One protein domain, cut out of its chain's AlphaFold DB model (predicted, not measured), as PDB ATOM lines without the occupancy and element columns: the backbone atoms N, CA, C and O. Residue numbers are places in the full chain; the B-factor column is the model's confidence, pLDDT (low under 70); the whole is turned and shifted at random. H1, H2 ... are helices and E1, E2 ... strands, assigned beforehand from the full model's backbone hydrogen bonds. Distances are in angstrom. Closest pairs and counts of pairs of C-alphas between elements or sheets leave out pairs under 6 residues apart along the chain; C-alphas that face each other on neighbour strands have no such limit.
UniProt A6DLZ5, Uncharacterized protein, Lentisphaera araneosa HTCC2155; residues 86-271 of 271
ATOM      1  N   GLU A  86     123.557 209.258 113.395       88.06
ATOM      2  CA  GLU A  86     123.741 207.882 112.919       88.06
ATOM      3  C   GLU A  86     125.228 207.500 112.921       88.06
ATOM      4  O   GLU A  86     125.599 206.465 113.473       88.06
ATOM      5  N   ILE A  87     126.095 208.375 112.403       88.00
ATOM      6  CA  ILE A  87     127.547 208.139 112.351       88.00
ATOM      7  C   ILE A  87     128.155 208.070 113.759       88.00
ATOM      8  O   ILE A  87     128.988 207.206 114.037       88.00
ATOM      9  N   GLN A  88     127.716 208.941 114.669       91.94
ATOM     10  CA  GLN A  88     128.120 208.917 116.075       91.94
ATOM     11  C   GLN A  88     127.711 207.601 116.748       91.94
ATOM     12  O   GLN A  88     128.517 207.002 117.457       91.94
ATOM     13  N   ALA A  89     126.495 207.104 116.494       91.94
ATOM     14  CA  ALA A  89     126.049 205.821 117.030       91.94
ATOM     15  C   ALA A  89     126.884 204.645 116.491       91.94
ATOM     16  O   ALA A  89     127.243 203.745 117.253       91.94
ATOM     17  N   GLU A  90     127.239 204.664 115.201       92.00
ATOM     18  CA  GLU A  90     128.149 203.678 114.606       92.00
ATOM     19  C   GLU A  90     129.551 203.739 115.222       92.00
ATOM     20  O   GLU A  90     130.155 202.698 115.489       92.00
ATOM     21  N   GLN A  91     130.077 204.940 115.473       91.38
ATOM     22  CA  GLN A  91     131.362 205.126 116.145       91.38
ATOM     23  C   GLN A  91     131.324 204.601 117.582       91.38
ATOM     24  O   GLN A  91     132.214 203.849 117.976       91.38
ATOM     25  N   ASP A  92     130.285 204.935 118.344       94.31
ATOM     26  CA  ASP A  92     130.129 204.498 119.732       94.31
ATOM     27  C   ASP A  92     130.017 202.975 119.833       94.31
ATOM     28  O   ASP A  92     130.574 202.363 120.746       94.31
ATOM     29  N   GLN A  93     129.314 202.351 118.886       95.00
ATOM     30  CA  GLN A  93     129.232 200.899 118.789       95.00
ATOM     31  C   GLN A  93     130.587 200.286 118.424       95.00
ATOM     32  O   GLN A  93     131.017 199.335 119.074       95.00
ATOM     33  N   TRP A  94     131.289 200.856 117.441       93.62
ATOM     34  CA  TRP A  94     132.610 200.378 117.046       93.62
ATOM     35  C   TRP A  94     133.605 200.443 118.207       93.62
ATOM     36  O   TRP A  94     134.293 199.456 118.447       93.62
ATOM     37  N   VAL A  95     133.644 201.550 118.965       93.19
ATOM     38  CA  VAL A  95     134.505 201.704 120.154       93.19
ATOM     39  C   VAL A  95     134.212 200.610 121.177       93.19
ATOM     40  O   VAL A  95     135.144 199.951 121.631       93.19
ATOM     41  N   LYS A  96     132.934 200.353 121.491       93.06
ATOM     42  CA  LYS A  96     132.537 199.279 122.420       93.06
ATOM     43  C   LYS A  96     133.029 197.904 121.975       93.06
ATOM     44  O   LYS A  96     133.425 197.107 122.815       93.06
ATOM     45  N   GLU A  97     133.028 197.631 120.674       94.38
ATOM     46  CA  GLU A  97     133.517 196.368 120.108       94.38
ATOM     47  C   GLU A  97     135.045 196.215 120.180       94.38
ATOM     48  O   GLU A  97     135.545 195.101 120.034       94.38
ATOM     49  N   GLN A  98     135.793 197.304 120.407       93.94
ATOM     50  CA  GLN A  98     137.249 197.253 120.582       93.94
ATOM     51  C   GLN A  98     137.677 197.027 122.036       93.94
ATOM     52  O   GLN A  98     138.860 196.786 122.282       93.94
ATOM     53  N   ILE A  99     136.752 197.113 122.993       92.50
ATOM     54  CA  ILE A  99     137.070 196.950 124.412       92.50
ATOM     55  C   ILE A  99     137.221 195.460 124.736       92.50
ATOM     56  O   ILE A  99     136.332 194.671 124.394       92.50
ATOM     57  N   PRO A 100     138.320 195.046 125.393       92.69
ATOM     58  CA  PRO A 100     138.458 193.688 125.903       92.69
ATOM     59  C   PRO A 100     137.289 193.293 126.812       92.69
ATOM     60  O   PRO A 100     136.740 194.111 127.541       92.69
ATOM     61  N   SER A 101     136.890 192.020 126.780       93.06
ATOM     62  CA  SER A 101     135.694 191.541 127.494       93.06
ATOM     63  C   SER A 101     135.768 191.648 129.023       93.06
ATOM     64  O   SER A 101     134.747 191.511 129.693       93.06
ATOM     65  N   ASP A 102     136.973 191.806 129.564       93.44
ATOM     66  CA  ASP A 102     137.292 191.968 130.980       93.44
ATOM     67  C   ASP A 102     137.472 193.432 131.408       93.44
ATOM     68  O   ASP A 102     137.675 193.676 132.592       93.44
ATOM     69  N   GLU A 103     137.347 194.385 130.480       93.25
ATOM     70  CA  GLU A 103     137.468 195.822 130.730       93.25
ATOM     71  C   GLU A 103     136.102 196.530 130.617       93.25
ATOM     72  O   GLU A 103     135.239 196.163 129.813       93.25
ATOM     73  N   GLN A 104     135.907 197.602 131.387       92.69
ATOM     74  CA  GLN A 104     134.745 198.488 131.282       92.69
ATOM     75  C   GLN A 104     135.177 199.923 130.978       92.69
ATOM     76  O   GLN A 104     136.031 200.478 131.659       92.69
ATOM     77  N   ILE A 105     134.520 200.579 130.013       93.81
ATOM     78  CA  ILE A 105     134.723 202.015 129.762       93.81
ATOM     79  C   ILE A 105     134.207 202.832 130.953       93.81
ATOM     80  O   ILE A 105     133.017 202.792 131.274       93.81
ATOM     81  N   VAL A 106     135.089 203.632 131.549       93.12
ATOM     82  CA  VAL A 106     134.775 204.569 132.642       93.12
ATOM     83  C   VAL A 106     134.682 206.016 132.163       93.12
ATOM     84  O   VAL A 106     133.966 206.827 132.755       93.12
ATOM     85  N   TYR A 107     135.350 206.330 131.056       94.88
ATOM     86  CA  TYR A 107     135.300 207.630 130.404       94.88
ATOM     87  C   TYR A 107     135.451 207.462 128.893       94.88
ATOM     88  O   TYR A 107     136.296 206.689 128.449       94.88
ATOM     89  N   TYR A 108     134.662 208.182 128.099       95.56
ATOM     90  CA  TYR A 108     134.801 208.223 126.644       95.56
ATOM     91  C   TYR A 108     134.423 209.604 126.113       95.56
ATOM     92  O   TYR A 108     133.315 210.098 126.339       95.56
ATOM     93  N   MET A 109     135.371 210.189 125.388       94.69
ATOM     94  CA  MET A 109     135.266 211.440 124.665       94.69
ATOM     95  C   MET A 109     135.416 211.203 123.161       94.69
ATOM     96  O   MET A 109     136.394 210.603 122.707       94.69
ATOM     97  N   ASP A 110     134.467 211.734 122.404       93.75
ATOM     98  CA  ASP A 110     134.534 211.901 120.957       93.75
ATOM     99  C   ASP A 110     134.999 213.340 120.670       93.75
ATOM    100  O   ASP A 110     134.280 214.322 120.900       93.75
ATOM    101  N   CYS A 111     136.271 213.461 120.289       92.44
ATOM    102  CA  CYS A 111     137.012 214.714 120.217       92.44
ATOM    103  C   CYS A 111     136.426 215.602 119.119       92.44
ATOM    104  O   CYS A 111     136.417 215.238 117.939       92.44
ATOM    105  N   PHE A 112     135.956 216.791 119.499       90.75
ATOM    106  CA  PHE A 112     135.276 217.722 118.602       90.75
ATOM    107  C   PHE A 112     134.001 217.140 117.941       90.75
ATOM    108  O   PHE A 112     133.541 217.650 116.919       90.75
ATOM    109  N   GLY A 113     133.430 216.073 118.526       89.06
ATOM    110  CA  GLY A 113     132.349 215.244 117.974       89.06
ATOM    111  C   GLY A 113     131.016 215.942 117.698       89.06
ATOM    112  O   GLY A 113     130.254 215.474 116.852       89.06
ATOM    113  N   ASP A 114     130.722 217.062 118.366       88.81
ATOM    114  CA  ASP A 114     129.491 217.840 118.151       88.81
ATOM    115  C   ASP A 114     129.634 218.891 117.036       88.81
ATOM    116  O   ASP A 114     128.649 219.520 116.627       88.81
ATOM    117  N   ALA A 115     130.849 219.090 116.512       84.62
ATOM    118  CA  ALA A 115     131.073 219.943 115.357       84.62
ATOM    119  C   ALA A 115     130.686 219.218 114.060       84.62
ATOM    120  O   ALA A 115     131.159 218.129 113.748       84.62
ATOM    121  N   THR A 116     129.843 219.859 113.254       74.56
ATOM    122  CA  THR A 116     129.382 219.301 111.976       74.56
ATOM    123  C   THR A 116     130.351 219.584 110.829       74.56
ATOM    124  O   THR A 116     130.537 218.732 109.964       74.56
ATOM    125  N   THR A 117     130.958 220.775 110.811       71.19
ATOM    126  CA  THR A 117     131.977 221.227 109.848       71.19
ATOM    127  C   THR A 117     132.831 222.343 110.465       71.19
ATOM    128  O   THR A 117     132.510 222.836 111.545       71.19
ATOM    129  N   GLU A 118     133.875 222.769 109.743       73.62
ATOM    130  CA  GLU A 118     134.757 223.911 110.045       73.62
ATOM    131  C   GLU A 118     135.936 223.618 110.986       73.62
ATOM    132  O   GLU A 118     136.078 222.551 111.584       73.62
ATOM    133  N   GLU A 119     136.816 224.613 111.064       78.12
ATOM    134  CA  GLU A 119     137.898 224.729 112.033       78.12
ATOM    135  C   GLU A 119     137.470 225.730 113.101       78.12
ATOM    136  O   GLU A 119     137.053 226.852 112.788       78.12
ATOM    137  N   LYS A 120     137.561 225.344 114.372       78.50
ATOM    138  CA  LYS A 120     137.260 226.239 115.492       78.50
ATOM    139  C   LYS A 120     138.446 226.305 116.420       78.50
ATOM    140  O   LYS A 120     139.037 225.284 116.749       78.50
ATOM    141  N   SER A 121     138.732 227.503 116.915       78.81
ATOM    142  CA  SER A 121     139.587 227.625 118.085       78.81
ATOM    143  C   SER A 121     138.851 227.142 119.336       78.81
ATOM    144  O   SER A 121     137.649 227.398 119.437       78.81
ATOM    145  N   ARG A 122     139.567 226.586 120.320       80.94
ATOM    146  CA  ARG A 122     139.019 226.063 121.588       80.94
ATOM    147  C   ARG A 122     138.044 224.907 121.352       80.94
ATOM    148  O   ARG A 122     136.828 225.079 121.446       80.94
ATOM    149  N   ALA A 123     138.597 223.734 121.041       82.12
ATOM    150  CA  ALA A 123     137.824 222.550 120.670       82.12
ATOM    151  C   ALA A 123     136.824 222.110 121.749       82.12
ATOM    152  O   ALA A 123     135.724 221.690 121.406       82.12
ATOM    153  N   TYR A 124     137.162 222.317 123.026       82.19
ATOM    154  CA  TYR A 124     136.409 221.816 124.181       82.19
ATOM    155  C   TYR A 124     134.905 222.128 124.199       82.19
ATOM    156  O   TYR A 124     134.120 221.406 124.804       82.19
ATOM    157  N   HIS A 125     134.475 223.216 123.557       84.62
ATOM    158  CA  HIS A 125     133.059 223.582 123.471       84.62
ATOM    159  C   HIS A 125     132.234 222.700 122.528       84.62
ATOM    160  O   HIS A 125     131.008 222.784 122.538       84.62
ATOM    161  N   PHE A 126     132.905 221.920 121.689       88.50
ATOM    162  CA  PHE A 126     132.320 221.089 120.643       88.50
ATOM    163  C   PHE A 126     132.643 219.607 120.858       88.50
ATOM    164  O   PHE A 126     132.423 218.782 119.975       88.50
ATOM    165  N   ASP A 127     133.191 219.279 122.021       90.81
ATOM    166  CA  ASP A 127     133.512 217.921 122.412       90.81
ATOM    167  C   ASP A 127     132.268 217.170 122.847       90.81
ATOM    168  O   ASP A 127     131.458 217.681 123.623       90.81
ATOM    169  N   ARG A 128     132.150 215.921 122.396       92.56
ATOM    170  CA  ARG A 128     131.037 215.059 122.775       92.56
ATOM    171  C   ARG A 128     131.500 214.067 123.831       92.56
ATOM    172  O   ARG A 128     132.110 213.041 123.533       92.56
ATOM    173  N   THR A 129     131.179 214.355 125.091       92.81
ATOM    174  CA  THR A 129     131.365 213.387 126.182       92.81
ATOM    175  C   THR A 129     130.291 212.310 126.085       92.81
ATOM    176  O   THR A 129     129.111 212.583 126.304       92.81
ATOM    177  N   VAL A 130     130.687 211.082 125.756       92.50
ATOM    178  CA  VAL A 130     129.760 209.960 125.553       92.50
ATOM    179  C   VAL A 130     129.526 209.197 126.855       92.50
ATOM    180  O   VAL A 130     128.395 208.839 127.178       92.50
ATOM    181  N   ILE A 131     130.595 208.954 127.619       91.38
ATOM    182  CA  ILE A 131     130.542 208.304 128.934       91.38
ATOM    183  C   ILE A 131     131.395 209.118 129.903       91.38
ATOM    184  O   ILE A 131     132.557 209.392 129.623       91.38
ATOM    185  N   ALA A 132     130.833 209.441 131.065       84.69
ATOM    186  CA  ALA A 132     131.565 209.977 132.205       84.69
ATOM    187  C   ALA A 132     131.015 209.333 133.484       84.69
ATOM    188  O   ALA A 132     129.920 209.670 133.943       84.69
ATOM    189  N   HIS A 133     131.732 208.352 134.037       80.19
ATOM    190  CA  HIS A 133     131.347 207.748 135.311       80.19
ATOM    191  C   HIS A 133     131.532 208.729 136.483       80.19
ATOM    192  O   HIS A 133     132.319 209.672 136.435       80.19
ATOM    193  N   ALA A 134     130.808 208.476 137.577       59.41
ATOM    194  CA  ALA A 134     130.636 209.392 138.709       59.41
ATOM    195  C   ALA A 134     131.923 209.812 139.456       59.41
ATOM    196  O   ALA A 134     131.849 210.693 140.308       59.41
ATOM    197  N   GLN A 135     133.081 209.207 139.168       66.69
ATOM    198  CA  GLN A 135     134.356 209.554 139.810       66.69
ATOM    199  C   GLN A 135     134.928 210.905 139.347       66.69
ATOM    200  O   GLN A 135     135.915 211.361 139.912       66.69
ATOM    201  N   GLY A 136     134.299 211.566 138.367       74.94
ATOM    202  CA  GLY A 136     134.675 212.919 137.951       74.94
ATOM    203  C   GLY A 136     135.897 212.974 137.036       74.94
ATOM    204  O   GLY A 136     136.485 214.042 136.907       74.94
ATOM    205  N   LEU A 137     136.279 211.853 136.409       86.50
ATOM    206  CA  LEU A 137     137.301 211.839 135.364       86.50
ATOM    207  C   LEU A 137     136.937 212.826 134.258       86.50
ATOM    208  O   LEU A 137     135.813 212.819 133.750       86.50
ATOM    209  N   GLU A 138     137.916 213.624 133.860       86.94
ATOM    210  CA  GLU A 138     137.798 214.555 132.747       86.94
ATOM    211  C   GLU A 138     139.027 214.409 131.858       86.94
ATOM    212  O   GLU A 138     140.142 214.270 132.351       86.94
ATOM    213  N   ALA A 139     138.829 214.457 130.546       87.25
ATOM    214  CA  ALA A 139     139.908 214.653 129.592       87.25
ATOM    215  C   ALA A 139     139.686 215.992 128.903       87.25
ATOM    216  O   ALA A 139     138.625 216.228 128.323       87.25
ATOM    217  N   LYS A 140     140.697 216.849 128.969       85.19
ATOM    218  CA  LYS A 140     140.710 218.160 128.337       85.19
ATOM    219  C   LYS A 140     141.837 218.214 127.338       85.19
ATOM    220  O   LYS A 140     142.929 217.692 127.552       85.19
ATOM    221  N   GLU A 141     141.569 218.896 126.250       79.31
ATOM    222  CA  GLU A 141     142.584 219.273 125.293       79.31
ATOM    223  C   GLU A 141     142.953 220.738 125.540       79.31
ATOM    224  O   GLU A 141     142.091 221.590 125.770       79.31
ATOM    225  N   TYR A 142     144.262 220.994 125.603       72.12
ATOM    226  CA  TYR A 142     144.840 222.334 125.757       72.12
ATOM    227  C   TYR A 142     145.402 222.878 124.441       72.12
ATOM    228  O   TYR A 142     146.102 223.891 124.424       72.12
ATOM    229  N   ALA A 143     145.170 222.176 123.343       60.28
ATOM    230  CA  ALA A 143     145.391 222.719 122.027       60.28
ATOM    231  C   ALA A 143     144.379 223.823 121.668       60.28
ATOM    232  O   ALA A 143     143.314 224.052 122.241       60.28
ATOM    233  N   ASP A 144     144.801 224.620 120.697       67.88
ATOM    234  CA  ASP A 144     144.088 225.833 120.350       67.88
ATOM    235  C   ASP A 144     142.870 225.580 119.455       67.88
ATOM    236  O   ASP A 144     142.173 226.555 119.179       67.88
ATOM    237  N   GLY A 145     142.550 224.348 119.017       82.56
ATOM    238  CA  GLY A 145     141.406 224.131 118.125       82.56
ATOM    239  C   GLY A 145     141.050 222.702 117.704       82.56
ATOM    240  O   GLY A 145     141.784 221.741 117.896       82.56
ATOM    241  N   GLY A 146     139.877 222.589 117.087       86.06
ATOM    242  CA  GLY A 146     139.325 221.358 116.539       86.06
ATOM    243  C   GLY A 146     138.889 221.542 115.093       86.06
ATOM    244  O   GLY A 146     138.731 222.665 114.600       86.06
ATOM    245  N   VAL A 147     138.743 220.422 114.396       83.62
ATOM    246  CA  VAL A 147     138.620 220.384 112.943       83.62
ATOM    247  C   VAL A 147     137.609 219.306 112.548       83.62
ATOM    248  O   VAL A 147     137.762 218.146 112.914       83.62
ATOM    249  N   ALA A 148     136.561 219.681 111.812       82.12
ATOM    250  CA  ALA A 148     135.537 218.759 111.308       82.12
ATOM    251  C   ALA A 148     135.547 218.740 109.771       82.12
ATOM    252  O   ALA A 148     135.513 219.788 109.117       82.12
ATOM    253  N   PHE A 149     135.696 217.561 109.166       70.69
ATOM    254  CA  PHE A 149     135.782 217.370 107.705       70.69
ATOM    255  C   PHE A 149     134.416 217.139 107.053       70.69
ATOM    256  O   PHE A 149     134.261 217.294 105.844       70.69
ATOM    257  N   GLY A 150     133.427 216.818 107.875       67.94
ATOM    258  CA  GLY A 150     132.071 216.448 107.519       67.94
ATOM    259  C   GLY A 150     131.419 215.805 108.743       67.94
ATOM    260  O   GLY A 150     132.075 215.673 109.784       67.94
ATOM    261  N   PRO A 151     130.150 215.384 108.646       66.50
ATOM    262  CA  PRO A 151     129.465 214.802 109.788       66.50
ATOM    263  C   PRO A 151     130.205 213.531 110.235       66.50
ATOM    264  O   PRO A 151     130.460 212.639 109.429       66.50
ATOM    265  N   GLY A 152     130.591 213.483 111.513       70.19
ATOM    266  CA  GLY A 152     131.222 212.330 112.160       70.19
ATOM    267  C   GLY A 152     132.706 212.108 111.850       70.19
ATOM    268  O   GLY A 152     133.259 211.086 112.244       70.19
ATOM    269  N   GLN A 153     133.367 213.040 111.156       80.56
ATOM    270  CA  GLN A 153     134.827 213.059 111.022       80.56
ATOM    271  C   GLN A 153     135.383 214.339 111.636       80.56
ATOM    272  O   GLN A 153     135.670 215.320 110.943       80.56
ATOM    273  N   SER A 154     135.514 214.317 112.956       86.75
ATOM    274  CA  SER A 154     135.989 215.424 113.774       86.75
ATOM    275  C   SER A 154     137.217 215.025 114.576       86.75
ATOM    276  O   SER A 154     137.437 213.850 114.877       86.75
ATOM    277  N   TYR A 155     138.053 216.016 114.864       89.00
ATOM    278  CA  TYR A 155     139.293 215.801 115.577       89.00
ATOM    279  C   TYR A 155     139.625 217.003 116.457       89.00
ATOM    280  O   TYR A 155     139.477 218.154 116.033       89.00
ATOM    281  N   TRP A 156     140.203 216.738 117.624       90.94
ATOM    282  CA  TRP A 156     141.137 217.682 118.233       90.94
ATOM    283  C   TRP A 156     142.363 217.816 117.349       90.94
ATOM    284  O   TRP A 156     142.820 216.815 116.793       90.94
ATOM    285  N   CYS A 157     142.916 219.018 117.205       86.12
ATOM    286  CA  CYS A 157     144.035 219.230 116.296       86.12
ATOM    287  C   CYS A 157     144.997 220.324 116.763       86.12
ATOM    288  O   CYS A 157     144.610 221.341 117.332       86.12
ATOM    289  N   HIS A 158     146.287 220.146 116.475       84.00
ATOM    290  CA  HIS A 158     147.266 221.210 116.665       84.00
ATOM    291  C   HIS A 158     148.407 221.134 115.642       84.00
ATOM    292  O   HIS A 158     148.966 220.053 115.422       84.00
ATOM    293  N   PRO A 159     148.843 222.276 115.072       72.06
ATOM    294  CA  PRO A 159     149.855 222.306 114.015       72.06
ATOM    295  C   PRO A 159     151.282 221.971 114.476       72.06
ATOM    296  O   PRO A 159     152.182 221.841 113.651       72.06
ATOM    297  N   ARG A 160     151.550 221.887 115.785       72.31
ATOM    298  CA  ARG A 160     152.899 221.579 116.316       72.31
ATOM    299  C   ARG A 160     152.960 220.331 117.187       72.31
ATOM    300  O   ARG A 160     154.039 219.784 117.391       72.31
ATOM    301  N   GLY A 161     151.821 219.913 117.715       82.50
ATOM    302  CA  GLY A 161     151.721 218.840 118.692       82.50
ATOM    303  C   GLY A 161     150.497 219.037 119.568       82.50
ATOM    304  O   GLY A 161     150.248 220.155 120.015       82.50
ATOM    305  N   LEU A 162     149.721 217.979 119.748       88.12
ATOM    306  CA  LEU A 162     148.497 217.982 120.530       88.12
ATOM    307  C   LEU A 162     148.840 217.667 121.985       88.12
ATOM    308  O   LEU A 162     149.580 216.718 122.241       88.12
ATOM    309  N   TYR A 163     148.306 218.447 122.921       90.06
ATOM    310  CA  TYR A 163     148.488 218.221 124.350       90.06
ATOM    311  C   TYR A 163     147.134 217.989 125.003       90.06
ATOM    312  O   TYR A 163     146.236 218.825 124.909       90.06
ATOM    313  N   ILE A 164     147.015 216.842 125.655       92.88
ATOM    314  CA  ILE A 164     145.807 216.368 126.317       92.88
ATOM    315  C   ILE A 164     146.145 216.192 127.792       92.88
ATOM    316  O   ILE A 164     147.239 215.734 128.125       92.88
ATOM    317  N   GLU A 165     145.222 216.531 128.673       93.12
ATOM    318  CA  GLU A 165     145.325 216.252 130.098       93.12
ATOM    319  C   GLU A 165     144.112 215.447 130.547       93.12
ATOM    320  O   GLU A 165     142.976 215.784 130.221       93.12
ATOM    321  N   ILE A 166     144.366 214.360 131.264       93.19
ATOM    322  CA  ILE A 166     143.357 213.586 131.977       93.19
ATOM    323  C   ILE A 166     143.474 213.984 133.442       93.19
ATOM    324  O   ILE A 166     144.537 213.818 134.035       93.19
ATOM    325  N   GLU A 167     142.404 214.514 134.013       92.31
ATOM    326  CA  GLU A 167     142.355 215.076 135.362       92.31
ATOM    327  C   GLU A 167     141.511 214.203 136.306       92.31
ATOM    328  O   GLU A 167     140.794 213.291 135.879       92.31
ATOM    329  N   ASN A 168     141.567 214.525 137.603       91.62
ATOM    330  CA  ASN A 168     140.778 213.910 138.674       91.62
ATOM    331  C   ASN A 168     141.058 212.406 138.866       91.62
ATOM    332  O   ASN A 168     140.167 211.620 139.187       91.62
ATOM    333  N   LEU A 169     142.325 211.999 138.731       90.12
ATOM    334  CA  LEU A 169     142.755 210.600 138.887       90.12
ATOM    335  C   LEU A 169     142.818 210.122 140.352       90.12
ATOM    336  O   LEU A 169     143.120 208.955 140.606       90.12
ATOM    337  N   GLN A 170     142.515 210.985 141.328       87.75
ATOM    338  CA  GLN A 170     142.672 210.690 142.757       87.75
ATOM    339  C   GLN A 170     141.912 209.429 143.207       87.75
ATOM    340  O   GLN A 170     142.444 208.645 143.986       87.75
ATOM    341  N   GLY A 171     140.708 209.176 142.678       85.69
ATOM    342  CA  GLY A 171     139.942 207.967 143.013       85.69
ATOM    343  C   GLY A 171     140.637 206.659 142.605       85.69
ATOM    344  O   GLY A 171     140.560 205.659 143.326       85.69
ATOM    345  N   TYR A 172     141.372 206.667 141.490       85.56
ATOM    346  CA  TYR A 172     142.168 205.524 141.027       85.56
ATOM    347  C   TYR A 172     143.421 205.352 141.879       85.56
ATOM    348  O   TYR A 172     143.717 204.240 142.316       85.56
ATOM    349  N   ILE A 173     144.092 206.462 142.202       84.56
ATOM    350  CA  ILE A 173     145.254 206.482 143.100       84.56
ATOM    351  C   ILE A 173     144.885 205.891 144.470       84.56
ATOM    352  O   ILE A 173     145.571 204.992 144.954       84.56
ATOM    353  N   ASP A 174     143.778 206.341 145.067       86.44
ATOM    354  CA  ASP A 174     143.337 205.912 146.400       86.44
ATOM    355  C   ASP A 174     142.873 204.450 146.430       86.44
ATOM    356  O   ASP A 174     143.114 203.731 147.402       86.44
ATOM    357  N   SER A 175     142.188 204.000 145.374       85.31
ATOM    358  CA  SER A 175     141.683 202.625 145.284       85.31
ATOM    359  C   SER A 175     142.744 201.613 144.849       85.31
ATOM    360  O   SER A 175     142.543 200.411 145.036       85.31
ATOM    361  N   GLY A 176     143.859 202.076 144.275       83.81
ATOM    362  CA  GLY A 176     144.885 201.220 143.682       83.81
ATOM    363  C   GLY A 176     144.389 200.433 142.466       83.81
ATOM    364  O   GLY A 176     144.992 199.418 142.118       83.81
ATOM    365  N   LYS A 177     143.272 200.851 141.857       84.12
ATOM    366  CA  LYS A 177     142.737 200.239 140.640       84.12
ATOM    367  C   LYS A 177     143.519 200.728 139.430       84.12
ATOM    368  O   LYS A 177     143.569 201.930 139.177       84.12
ATOM    369  N   ASN A 178     144.065 199.799 138.659       86.06
ATOM    370  CA  ASN A 178     144.685 200.143 137.388       86.06
ATOM    371  C   ASN A 178     143.632 200.668 136.408       86.06
ATOM    372  O   ASN A 178     142.456 200.317 136.491       86.06
ATOM    373  N   PHE A 179     144.080 201.510 135.486       90.00
ATOM    374  CA  PHE A 179     143.275 201.984 134.373       90.00
ATOM    375  C   PHE A 179     144.123 201.990 133.109       90.00
ATOM    376  O   PHE A 179     145.353 202.118 133.152       90.00
ATOM    377  N   LYS A 180     143.449 201.902 131.969       93.19
ATOM    378  CA  LYS A 180     144.091 201.922 130.661       93.19
ATOM    379  C   LYS A 180     143.522 203.043 129.819       93.19
ATOM    380  O   LYS A 180     142.311 203.232 129.746       93.19
ATOM    381  N   VAL A 181     144.411 203.802 129.192       94.31
ATOM    382  CA  VAL A 181     144.052 204.892 128.287       94.31
ATOM    383  C   VAL A 181     144.134 204.379 126.864       94.31
ATOM    384  O   VAL A 181     145.091 203.701 126.491       94.31
ATOM    385  N   TYR A 182     143.142 204.744 126.067       95.81
ATOM    386  CA  TYR A 182     143.067 204.453 124.651       95.81
ATOM    387  C   TYR A 182     142.912 205.751 123.868       95.81
ATOM    388  O   TYR A 182     142.085 206.605 124.190       95.81
ATOM    389  N   LEU A 183     143.714 205.873 122.821       95.62
ATOM    390  CA  LEU A 183     143.733 206.980 121.881       95.62
ATOM    391  C   LEU A 183     143.387 206.433 120.505       95.62
ATOM    392  O   LEU A 183     143.953 205.420 120.091       95.62
ATOM    393  N   MET A 184     142.495 207.105 119.783       94.56
ATOM    394  CA  MET A 184     142.089 206.682 118.450       94.56
ATOM    395  C   MET A 184     142.220 207.797 117.424       94.56
ATOM    396  O   MET A 184     141.780 208.931 117.630       94.56
ATOM    397  N   CYS A 185     142.858 207.459 116.307       91.75
ATOM    398  CA  CYS A 185     143.001 208.337 115.161       91.75
ATOM    399  C   CYS A 185     143.241 207.521 113.882       91.75
ATOM    400  O   CYS A 185     144.012 206.562 113.873       91.75
ATOM    401  N   HIS A 186     142.607 207.933 112.788       87.00
ATOM    402  CA  HIS A 186     142.946 207.556 111.422       87.00
ATOM    403  C   HIS A 186     143.008 208.804 110.536       87.00
ATOM    404  O   HIS A 186     142.311 209.795 110.770       87.00
ATOM    405  N   SER A 187     143.851 208.741 109.510       78.31
ATOM    406  CA  SER A 187     144.115 209.853 108.599       78.31
ATOM    407  C   SER A 187     142.893 210.137 107.707       78.31
ATOM    408  O   SER A 187     142.493 209.241 106.962       78.31
ATOM    409  N   PRO A 188     142.312 211.356 107.732       62.69
ATOM    410  CA  PRO A 188     141.146 211.717 106.922       62.69
ATOM    411  C   PRO A 188     141.441 211.803 105.414       62.69
ATOM    412  O   PRO A 188     140.510 211.861 104.620       62.69
ATOM    413  N   GLU A 189     142.714 211.787 104.987       63.25
ATOM    414  CA  GLU A 189     143.098 212.082 103.592       63.25
ATOM    415  C   GLU A 189     144.129 211.101 103.000       63.25
ATOM    416  O   GLU A 189     144.953 211.467 102.165       63.25
ATOM    417  N   ASN A 190     144.138 209.832 103.429       62.31
ATOM    418  CA  ASN A 190     145.122 208.832 102.965       62.31
ATOM    419  C   ASN A 190     146.598 209.253 103.151       62.31
ATOM    420  O   ASN A 190     147.504 208.704 102.506       62.31
ATOM    421  N   LEU A 191     146.853 210.208 104.044       65.88
ATOM    422  CA  LEU A 191     148.184 210.699 104.370       65.88
ATOM    423  C   LEU A 191     148.858 209.745 105.356       65.88
ATOM    424  O   LEU A 191     148.224 209.291 106.309       65.88
ATOM    425  N   ASP A 192     150.143 209.470 105.144       69.69
ATOM    426  CA  ASP A 192     150.952 208.702 106.090       69.69
ATOM    427  C   ASP A 192     151.343 209.617 107.255       69.69
ATOM    428  O   ASP A 192     152.137 210.552 107.093       69.69
ATOM    429  N   TRP A 193     150.736 209.383 108.417       79.62
ATOM    430  CA  TRP A 193     150.994 210.132 109.642       79.62
ATOM    431  C   TRP A 193     151.689 209.248 110.667       79.62
ATOM    432  O   TRP A 193     151.388 208.064 110.798       79.62
ATOM    433  N   GLU A 194     152.626 209.835 111.397       84.38
ATOM    434  CA  GLU A 194     153.301 209.175 112.503       84.38
ATOM    435  C   GLU A 194     153.465 210.169 113.647       84.38
ATOM    436  O   GLU A 194     153.888 211.316 113.452       84.38
ATOM    437  N   TYR A 195     153.092 209.719 114.838       87.19
ATOM    438  CA  TYR A 195     153.162 210.500 116.058       87.19
ATOM    439  C   TYR A 195     154.179 209.900 117.013       87.19
ATOM    440  O   TYR A 195     154.199 208.697 117.248       87.19
ATOM    441  N   GLU A 196     154.991 210.760 117.607       88.88
ATOM    442  CA  GLU A 196     155.684 210.476 118.850       88.88
ATOM    443  C   GLU A 196     154.713 210.778 119.998       88.88
ATOM    444  O   GLU A 196     154.327 211.929 120.228       88.88
ATOM    445  N   LEU A 197     154.277 209.721 120.678       91.19
ATOM    446  CA  LEU A 197     153.495 209.788 121.903       91.19
ATOM    447  C   LEU A 197     154.449 209.989 123.080       91.19
ATOM    448  O   LEU A 197     155.465 209.307 123.169       91.19
ATOM    449  N   THR A 198     154.095 210.898 123.985       91.56
ATOM    450  CA  THR A 198     154.761 211.088 125.280       91.56
ATOM    451  C   THR A 198     153.720 211.171 126.383       91.56
ATOM    452  O   THR A 198     152.657 211.761 126.187       91.56
ATOM    453  N   VAL A 199     154.026 210.608 127.551       92.25
ATOM    454  CA  VAL A 199     153.124 210.618 128.708       92.25
ATOM    455  C   VAL A 199     153.872 211.121 129.940       92.25
ATOM    456  O   VAL A 199     154.997 210.701 130.220       92.25
ATOM    457  N   LYS A 200     153.268 212.062 130.668       92.25
ATOM    458  CA  LYS A 200     153.868 212.734 131.826       92.25
ATOM    459  C   LYS A 200     152.875 212.836 132.974       92.25
ATOM    460  O   LYS A 200     151.689 213.033 132.746       92.25
ATOM    461  N   SER A 201     153.380 212.810 134.200       91.62
ATOM    462  CA  SER A 201     152.647 213.251 135.388       91.62
ATOM    463  C   SER A 201     153.424 214.404 136.009       91.62
ATOM    464  O   SER A 201     154.587 214.242 136.368       91.62
ATOM    465  N   GLY A 202     152.814 215.585 136.120       87.31
ATOM    466  CA  GLY A 202     153.524 216.781 136.579       87.31
ATOM    467  C   GLY A 202     154.681 217.148 135.642       87.31
ATOM    468  O   GLY A 202     154.451 217.522 134.488       87.31
ATOM    469  N   PHE A 203     155.919 217.057 136.142       86.62
ATOM    470  CA  PHE A 203     157.141 217.277 135.352       86.62
ATOM    471  C   PHE A 203     157.854 215.977 134.971       86.62
ATOM    472  O   PHE A 203     158.747 216.001 134.118       86.62
ATOM    473  N   LYS A 204     157.472 214.853 135.580       87.50
ATOM    474  CA  LYS A 204     158.080 213.555 135.335       87.50
ATOM    475  C   LYS A 204     157.523 212.933 134.064       87.50
ATOM    476  O   LYS A 204     156.319 212.727 133.921       87.50
ATOM    477  N   GLU A 205     158.426 212.612 133.147       86.25
ATOM    478  CA  GLU A 205     158.114 211.757 132.010       86.25
ATOM    479  C   GLU A 205     158.042 210.308 132.473       86.25
ATOM    480  O   GLU A 205     158.941 209.812 133.157       86.25
ATOM    481  N   LEU A 206     156.945 209.647 132.130       84.69
ATOM    482  CA  LEU A 206     156.741 208.248 132.449       84.69
ATOM    483  C   LEU A 206     157.558 207.447 131.429       84.69
ATOM    484  O   LEU A 206     157.164 207.290 130.274       84.69
ATOM    485  N   SER A 207     158.756 207.019 131.845       58.56
ATOM    486  CA  SER A 207     159.883 206.579 130.995       58.56
ATOM    487  C   SER A 207     159.606 205.400 130.057       58.56
ATOM    488  O   SER A 207     160.444 205.048 129.232       58.56
ATOM    489  N   GLN A 208     158.443 204.779 130.190       66.56
ATOM    490  CA  GLN A 208     157.977 203.662 129.381       66.56
ATOM    491  C   GLN A 208     157.135 204.097 128.159       66.56
ATOM    492  O   GLN A 208     156.748 203.242 127.369       66.56
ATOM    493  N   PHE A 209     156.894 205.403 127.957       66.69
ATOM    494  CA  PHE A 209     155.922 205.904 126.972       66.69
ATOM    495  C   PHE A 209     156.458 206.907 125.942       66.69
ATOM    496  O   PHE A 209     155.730 207.820 125.565       66.69
ATOM    497  N   THR A 210     157.687 206.745 125.441       66.94
ATOM    498  CA  THR A 210     158.049 207.329 124.134       66.94
ATOM    499  C   THR A 210     157.775 206.289 123.054       66.94
ATOM    500  O   THR A 210     158.603 205.415 122.794       66.94
ATOM    501  N   GLN A 211     156.587 206.344 122.455       80.81
ATOM    502  CA  GLN A 211     156.174 205.389 121.427       80.81
ATOM    503  C   GLN A 211     155.951 206.101 120.096       80.81
ATOM    504  O   GLN A 211     155.276 207.127 120.034       80.81
ATOM    505  N   LEU A 212     156.467 205.515 119.016       87.88
ATOM    506  CA  LEU A 212     156.048 205.879 117.668       87.88
ATOM    507  C   LEU A 212     154.729 205.178 117.337       87.88
ATOM    508  O   LEU A 212     154.620 203.953 117.428       87.88
ATOM    509  N   TRP A 213     153.734 205.961 116.946       89.81
ATOM    510  CA  TRP A 213     152.423 205.496 116.527       89.81
ATOM    511  C   TRP A 213     152.174 205.905 115.078       89.81
ATOM    512  O   TRP A 213     151.950 207.076 114.773       89.81
ATOM    513  N   THR A 214     152.222 204.926 114.177       88.38
ATOM    514  CA  THR A 214     151.842 205.111 112.776       88.38
ATOM    515  C   THR A 214     150.323 205.087 112.652       88.38
ATOM    516  O   THR A 214     149.676 204.107 113.021       88.38
ATOM    517  N   ILE A 215     149.758 206.156 112.102       87.56
ATOM    518  CA  ILE A 215     148.317 206.334 111.953       87.56
ATOM    519  C   ILE A 215     147.864 205.717 110.628       87.56
ATOM    520  O   ILE A 215     148.364 206.104 109.564       87.56
ATOM    521  N   PRO A 216     146.913 204.770 110.644       87.62
ATOM    522  CA  PRO A 216     146.420 204.163 109.422       87.62
ATOM    523  C   PRO A 216     145.514 205.123 108.647       87.62
ATOM    524  O   PRO A 216     144.917 206.056 109.182       87.62
ATOM    525  N   LYS A 217     145.360 204.830 107.357       82.56
ATOM    526  CA  LYS A 217     144.476 205.563 106.436       82.56
ATOM    527  C   LYS A 217     142.999 205.215 106.600       82.56
ATOM    528  O   LYS A 217     142.134 205.932 106.124       82.56
ATOM    529  N   VAL A 218     142.716 204.079 107.231       84.81
ATOM    530  CA  VAL A 218     141.364 203.552 107.423       84.81
ATOM    531  C   VAL A 218     141.145 203.236 108.893       84.81
ATOM    532  O   VAL A 218     142.076 202.824 109.589       84.81
ATOM    533  N   ARG A 219     139.903 203.388 109.359       87.88
ATOM    534  CA  ARG A 219     139.500 203.009 110.716       87.88
ATOM    535  C   ARG A 219     139.612 201.491 110.896       87.88
ATOM    536  O   ARG A 219     138.819 200.735 110.340       87.88
ATOM    537  N   ASN A 220     140.611 201.052 111.657       90.31
ATOM    538  CA  ASN A 220     140.881 199.651 111.991       90.31
ATOM    539  C   ASN A 220     141.572 199.557 113.370       90.31
ATOM    540  O   ASN A 220     141.762 200.570 114.032       90.31
ATOM    541  N   GLN A 221     141.979 198.363 113.810       90.44
ATOM    542  CA  GLN A 221     142.638 198.193 115.119       90.44
ATOM    543  C   GLN A 221     143.981 198.928 115.253       90.44
ATOM    544  O   GLN A 221     144.355 199.313 116.353       90.44
ATOM    545  N   GLN A 222     144.701 199.166 114.152       90.81
ATOM    546  CA  GLN A 222     145.954 199.937 114.171       90.81
ATOM    547  C   GLN A 222     145.704 201.434 114.412       90.81
ATOM    548  O   GLN A 222     146.624 202.168 114.768       90.81
ATOM    549  N   ALA A 223     144.455 201.883 114.244       92.00
ATOM    550  CA  ALA A 223     144.021 203.242 114.544       92.00
ATOM    551  C   ALA A 223     143.887 203.487 116.050       92.00
ATOM    552  O   ALA A 223     143.454 204.566 116.432       92.00
ATOM    553  N   ILE A 224     144.202 202.497 116.892       94.62
ATOM    554  CA  ILE A 224     144.099 202.573 118.344       94.62
ATOM    555  C   ILE A 224     145.493 202.391 118.935       94.62
ATOM    556  O   ILE A 224     146.167 201.392 118.681       94.62
ATOM    557  N   ASN A 225     145.908 203.345 119.757       93.88
ATOM    558  CA  ASN A 225     147.039 203.198 120.656       93.88
ATOM    559  C   ASN A 225     146.508 203.088 122.088       93.88
ATOM    560  O   ASN A 225     145.581 203.807 122.453       93.88
ATOM    561  N   SER A 226     147.066 202.184 122.890       93.44
ATOM    562  CA  SER A 226     146.631 202.011 124.272       93.44
ATOM    563  C   SER A 226     147.801 201.782 125.203       93.44
ATOM    564  O   SER A 226     148.729 201.052 124.846       93.44
ATOM    565  N   PHE A 227     147.704 202.308 126.415       91.88
ATOM    566  CA  PHE A 227     148.721 202.140 127.439       91.88
ATOM    567  C   PHE A 227     148.111 202.156 128.843       91.88
ATOM    568  O   PHE A 227     147.115 202.826 129.103       91.88
ATOM    569  N   GLU A 228     148.717 201.393 129.745       90.00
ATOM    570  CA  GLU A 228     148.347 201.320 131.160       90.00
ATOM    571  C   GLU A 228     149.319 202.171 131.971       90.00
ATOM    572  O   GLU A 228     150.521 202.089 131.752       90.00
ATOM    573  N   VAL A 229     148.826 202.989 132.898       84.44
ATOM    574  CA  VAL A 229     149.687 203.843 133.725       84.44
ATOM    575  C   VAL A 229     149.899 203.186 135.085       84.44
ATOM    576  O   VAL A 229     148.932 202.913 135.794       84.44
ATOM    577  N   ASP A 230     151.157 202.978 135.487       85.94
ATOM    578  CA  ASP A 230     151.449 202.586 136.869       85.94
ATOM    579  C   ASP A 230     151.142 203.768 137.795       85.94
ATOM    580  O   ASP A 230     151.822 204.798 137.777       85.94
ATOM    581  N   LEU A 231     150.117 203.599 138.633       84.31
ATOM    582  CA  LEU A 231     149.667 204.601 139.596       84.31
ATOM    583  C   LEU A 231     150.787 205.098 140.516       84.31
ATOM    584  O   LEU A 231     150.751 206.243 140.957       84.31
ATOM    585  N   LYS A 232     151.802 204.271 140.802       83.81
ATOM    586  CA  LYS A 232     152.945 204.669 141.642       83.81
ATOM    587  C   LYS A 232     153.841 205.701 140.973       83.81
ATOM    588  O   LYS A 232     154.660 206.325 141.647       83.81
ATOM    589  N   GLU A 233     153.743 205.850 139.655       84.88
ATOM    590  CA  GLU A 233     154.518 206.834 138.916       84.88
ATOM    591  C   GLU A 233     153.839 208.202 138.825       84.88
ATOM    592  O   GLU A 233     154.519 209.158 138.439       84.88
ATOM    593  N   LEU A 234     152.558 208.303 139.203       86.88
ATOM    594  CA  LEU A 234     151.807 209.552 139.230       86.88
ATOM    595  C   LEU A 234     152.297 210.452 140.376       86.88
ATOM    596  O   LEU A 234     152.209 210.113 141.553       86.88
ATOM    597  N   GLU A 235     152.826 211.619 140.018       86.69
ATOM    598  CA  GLU A 235     153.241 212.674 140.956       86.69
ATOM    599  C   GLU A 235     152.086 213.602 141.356       86.69
ATOM    600  O   GLU A 235     152.161 214.266 142.389       86.69
ATOM    601  N   ILE A 236     151.050 213.680 140.518       90.19
ATOM    602  CA  ILE A 236     149.864 214.524 140.698       90.19
ATOM    603  C   ILE A 236     148.616 213.760 140.242       90.19
ATOM    604  O   ILE A 236     148.712 212.727 139.583       90.19
ATOM    605  N   ASP A 237     147.442 214.300 140.547       90.88
ATOM    606  CA  ASP A 237     146.117 213.796 140.173       90.88
ATOM    607  C   ASP A 237     145.749 214.047 138.696       90.88
ATOM    608  O   ASP A 237     144.571 214.182 138.353       90.88
ATOM    609  N   ALA A 238     146.750 214.083 137.811       91.88
ATOM    610  CA  ALA A 238     146.575 214.313 136.386       91.88
ATOM    611  C   ALA A 238     147.660 213.641 135.530       91.88
ATOM    612  O   ALA A 238     148.825 213.527 135.922       91.88
ATOM    613  N   LEU A 239     147.278 213.267 134.311       92.69
ATOM    614  CA  LEU A 239     148.146 212.708 133.284       92.69
ATOM    615  C   LEU A 239     148.170 213.627 132.066       92.69
ATOM    616  O   LEU A 239     147.126 213.944 131.510       92.69
ATOM    617  N   ARG A 240     149.357 213.992 131.593       93.44
ATOM    618  CA  ARG A 240     149.552 214.759 130.361       93.44
ATOM    619  C   ARG A 240     150.021 213.855 129.242       93.44
ATOM    620  O   ARG A 240     151.025 213.161 129.385       93.44
ATOM    621  N   ILE A 241     149.340 213.925 128.112       93.06
ATOM    622  CA  ILE A 241     149.638 213.171 126.903       93.06
ATOM    623  C   ILE A 241     150.016 214.169 125.812       93.06
ATOM    624  O   ILE A 241     149.247 215.072 125.488       93.06
ATOM    625  N   GLY A 242     151.211 214.021 125.250       91.88
ATOM    626  CA  GLY A 242     151.677 214.798 124.107       91.88
ATOM    627  C   GLY A 242     151.726 213.933 122.856       91.88
ATOM    628  O   GLY A 242     152.430 212.927 122.850       91.88
ATOM    629  N   LEU A 243     151.032 214.345 121.794       90.31
ATOM    630  CA  LEU A 243     151.165 213.779 120.451       90.31
ATOM    631  C   LEU A 243     151.960 214.748 119.592       90.31
ATOM    632  O   LEU A 243     151.482 215.835 119.267       90.31
ATOM    633  N   ARG A 244     153.168 214.370 119.191       87.19
ATOM    634  CA  ARG A 244     154.001 215.189 118.314       87.19
ATOM    635  C   ARG A 244     154.104 214.532 116.949       87.19
ATOM    636  O   ARG A 244     154.595 213.418 116.841       87.19
ATOM    637  N   SER A 245     153.688 215.228 115.895       79.75
ATOM    638  CA  SER A 245     153.952 214.744 114.537       79.75
ATOM    639  C   SER A 245     155.439 214.892 114.196       79.75
ATOM    640  O   SER A 245     156.089 215.869 114.577       79.75
ATOM    641  N   ASN A 246     155.975 213.901 113.487       68.88
ATOM    642  CA  ASN A 246     157.363 213.836 113.027       68.88
ATOM    643  C   ASN A 246     157.580 214.441 111.619       68.88
ATOM    644  O   ASN A 246     158.679 214.352 111.071       68.88
ATOM    645  N   GLN A 247     156.539 215.020 111.010       67.50
ATOM    646  CA  GLN A 247     156.561 215.535 109.633       67.50
ATOM    647  C   GLN A 247     157.346 216.863 109.523       67.50
ATOM    648  O   GLN A 247     158.117 217.205 110.408       67.50
ATOM    649  N   THR A 248     157.277 217.607 108.415       53.34
ATOM    650  CA  THR A 248     157.946 218.922 108.266       53.34
ATOM    651  C   THR A 248     156.921 219.982 107.867       53.34
ATOM    652  O   THR A 248     156.003 219.699 107.106       53.34
ATOM    653  N   ALA A 249     157.056 221.205 108.391       49.44
ATOM    654  CA  ALA A 249     156.020 222.232 108.302       49.44
ATOM    655  C   ALA A 249     156.016 222.893 106.937       49.44
ATOM    656  O   ALA A 249     157.068 223.298 106.444       49.44
ATOM    657  N   VAL A 250     154.822 223.099 106.384       49.44
ATOM    658  CA  VAL A 250     154.627 223.941 105.205       49.44
ATOM    659  C   VAL A 250     153.517 224.948 105.496       49.44
ATOM    660  O   VAL A 250     152.451 224.600 105.991       49.44
ATOM    661  N   LEU A 251     153.814 226.222 105.239       41.81
ATOM    662  CA  LEU A 251     153.116 227.388 105.796       41.81
ATOM    663  C   LEU A 251     151.800 227.780 105.100       41.81
ATOM    664  O   LEU A 251     151.085 228.620 105.636       41.81
ATOM    665  N   ASN A 252     151.487 227.234 103.920       44.53
ATOM    666  CA  ASN A 252     150.456 227.823 103.050       44.53
ATOM    667  C   ASN A 252     149.107 227.088 103.050       44.53
ATOM    668  O   ASN A 252     148.108 227.698 102.683       44.53
ATOM    669  N   ASP A 253     149.091 225.816 103.449       54.09
ATOM    670  CA  ASP A 253     147.904 224.978 103.657       54.09
ATOM    671  C   ASP A 253     148.388 223.719 104.400       54.09
ATOM    672  O   ASP A 253     149.288 223.021 103.906       54.09
ATOM    673  N   TRP A 254     147.871 223.499 105.612       52.56
ATOM    674  CA  TRP A 254     148.300 222.421 106.510       52.56
ATOM    675  C   TRP A 254     148.091 221.037 105.878       52.56
ATOM    676  O   TRP A 254     148.897 220.133 106.061       52.56
ATOM    677  N   PHE A 255     147.092 220.862 105.018       52.16
ATOM    678  CA  PHE A 255     146.807 219.556 104.422       52.16
ATOM    679  C   PHE A 255     147.420 219.405 103.030       52.16
ATOM    680  O   PHE A 255     148.106 218.413 102.770       52.16
ATOM    681  N   GLN A 256     147.310 220.436 102.176       48.91
ATOM    682  CA  GLN A 256     147.770 220.384 100.774       48.91
ATOM    683  C   GLN A 256     149.267 220.052 100.632       48.91
ATOM    684  O   GLN A 256     149.707 219.540  99.605       48.91
ATOM    685  N   ASN A 257     150.069 220.337 101.661       47.81
ATOM    686  CA  ASN A 257     151.518 220.154 101.628       47.81
ATOM    687  C   ASN A 257     152.041 219.141 102.655       47.81
ATOM    688  O   ASN A 257     153.233 219.167 102.967       47.81
ATOM    689  N   LYS A 258     151.178 218.268 103.203       48.69
ATOM    690  CA  LYS A 258     151.513 217.398 104.354       48.69
ATOM    691  C   LYS A 258     151.965 218.198 105.592       48.69
ATOM    692  O   LYS A 258     152.759 217.720 106.402       48.69
ATOM    693  N   GLY A 259     151.516 219.445 105.699       50.03
ATOM    694  CA  GLY A 259     151.885 220.385 106.746       50.03
ATOM    695  C   GLY A 259     151.188 220.073 108.066       50.03
ATOM    696  O   GLY A 259     150.201 220.698 108.398       50.03
ATOM    697  N   PHE A 260     151.762 219.154 108.835       61.97
ATOM    698  CA  PHE A 260     151.544 218.960 110.272       61.97
ATOM    699  C   PHE A 260     150.146 219.194 110.842       61.97
ATOM    700  O   PHE A 260     149.778 220.320 111.180       61.97
ATOM    701  N   ILE A 261     149.495 218.090 111.202       70.75
ATOM    702  CA  ILE A 261     148.516 218.095 112.282       70.75
ATOM    703  C   ILE A 261     148.748 216.862 113.151       70.75
ATOM    704  O   ILE A 261     148.661 215.725 112.689       70.75
ATOM    705  N   ALA A 262     149.062 217.096 114.424       83.12
ATOM    706  CA  ALA A 262     148.777 216.095 115.438       83.12
ATOM    707  C   ALA A 262     147.285 216.199 115.741       83.12
ATOM    708  O   ALA A 262     146.812 217.281 116.099       83.12
ATOM    709  N   CYS A 263     146.551 215.109 115.562       88.31
ATOM    710  CA  CYS A 263     145.131 215.086 115.850       88.31
ATOM    711  C   CYS A 263     144.706 213.817 116.566       88.31
ATOM    712  O   CYS A 263     145.393 212.796 116.534       88.31
ATOM    713  N   LEU A 264     143.541 213.902 117.191       92.19
ATOM    714  CA  LEU A 264     142.908 212.796 117.882       92.19
ATOM    715  C   LEU A 264     141.407 212.830 117.610       92.19
ATOM    716  O   LEU A 264     140.809 213.901 117.671       92.19
ATOM    717  N   GLN A 265     140.822 211.674 117.299       92.31
ATOM    718  CA  GLN A 265     139.381 211.538 117.053       92.31
ATOM    719  C   GLN A 265     138.625 211.158 118.309       92.31
ATOM    720  O   GLN A 265     137.533 211.649 118.547       92.31
ATOM    721  N   ALA A 266     139.192 210.256 119.100       94.62
ATOM    722  CA  ALA A 266     138.547 209.783 120.306       94.62
ATOM    723  C   ALA A 266     139.577 209.410 121.366       94.62
ATOM    724  O   ALA A 266     140.699 208.985 121.065       94.62
ATOM    725  N   LEU A 267     139.147 209.546 122.615       95.56
ATOM    726  CA  LEU A 267     139.868 209.124 123.804       95.56
ATOM    727  C   LEU A 267     138.905 208.372 124.708       95.56
ATOM    728  O   LEU A 267     137.826 208.876 125.016       95.56
ATOM    729  N   TRP A 268     139.302 207.204 125.195       95.69
ATOM    730  CA  TRP A 268     138.561 206.529 126.256       95.69
ATOM    731  C   TRP A 268     139.491 205.916 127.294       95.69
ATOM    732  O   TRP A 268     140.677 205.697 127.057       95.69
ATOM    733  N   ILE A 269     138.933 205.686 128.476       94.44
ATOM    734  CA  ILE A 269     139.611 205.109 129.630       94.44
ATOM    735  C   ILE A 269     138.794 203.907 130.083       94.44
ATOM    736  O   ILE A 269     137.562 203.994 130.155       94.44
ATOM    737  N   THR A 270     139.474 202.807 130.386       93.94
ATOM    738  CA  THR A 270     138.864 201.591 130.930       93.94
ATOM    739  C   THR A 270     139.457 201.203 132.281       93.94
ATOM    740  O   THR A 270     140.562 201.634 132.624       93.94
ATOM    741  N   GLU A 271     138.702 200.399 133.034       90.75
ATOM    742  CA  GLU A 271     139.127 199.690 134.252       90.75
ATOM    743  C   GLU A 271     138.803 198.195 134.191       90.75
ATOM    744  O   GLU A 271     137.906 197.827 133.390       90.75
TER     745      GLU A 271
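Overview. This is residues 86 to 271 of the 271 residues of an uncharacterized protein of Lentisphaera araneosa HTCC2155 (UniProt A6DLZ5). Picture a sandwich of two five-stranded sheets face to face, E3 E1 E14 E8 E11 and E4 E7 E12 E9 E10, with a smaller sheet, E2 E5 E6 E13, at one end and helix H1 covering a face of the first sheet. The 186 printed residues hold three named helices and 14 named strands, in the order H1 E1 E2 H2 E3 E4 E5 E6 E7 H3 E8 E9 E10 E11 E12 E13 E14. The three sheets are antiparallel, and the class is mixed, helices and strands. The whole is compact, with a radius of gyration of the C-alphas of 15.8 A and spans of 49 by 37 by 28 A.

Along the chain. Begin with the first sheet: E3 is residues 128 to 132, E1 105 to 110, E14 266 to 270, E8 180 to 184 and E11 224 to 228. E14 ends at C-alpha 270, (138.864, 201.591, 130.930). In the second sheet look for E4 at 138 to 141, E7 at 162 to 167, E12 at 238 to 245, 23.1 A long, E9 at 193 to 201, 26.0 A, and E10 at 211 to 215. The third has E2 at 118 to 121, E5 at 145 to 150, E6 at 153 to 158 and E13 at 262 to 264. Find C-alpha 86 at (123.741, 207.882, 112.919); from there H1 runs 18.8 A to residue 98. H2 is residues 123 to 126, H3 170 to 175.

Arrangement. In the first sheet, N 109 of E1 is 2.8 A from O 267 of E14, within hydrogen-bond range. H1 is on this sheet, two layers, at a height over the sheet of 10.1 A, over E1 and E14. The sandwich's facing parts are 11.3 A centre to centre. In the second sheet, N 242 of E12 and O 198 of E9 are 2.8 A apart. E6 with E13, E7 with E12, E8 with E11 and E9 with E10 make a jelly roll, four nested antiparallel pairs wound over both sheets. In the hairpin E5 and E6, N 147 and O 155 are 2.9 A apart. E13 runs on into E14 at 57 degrees. H2 is on the third sheet, at a height of 7.7 A; H3 is not on any of the three. In H1 and H3 every O i to N i+4 pair is within range; H2 is too short for one.

Size, cuts and confidence. The farthest C-alphas, of Ser 175 and Asn 252, are 50.0 A apart. The printed part has no cut. E12 to E13 is the long link. Look for pLDDT under 70 at 30 residues, among them 246 to 260.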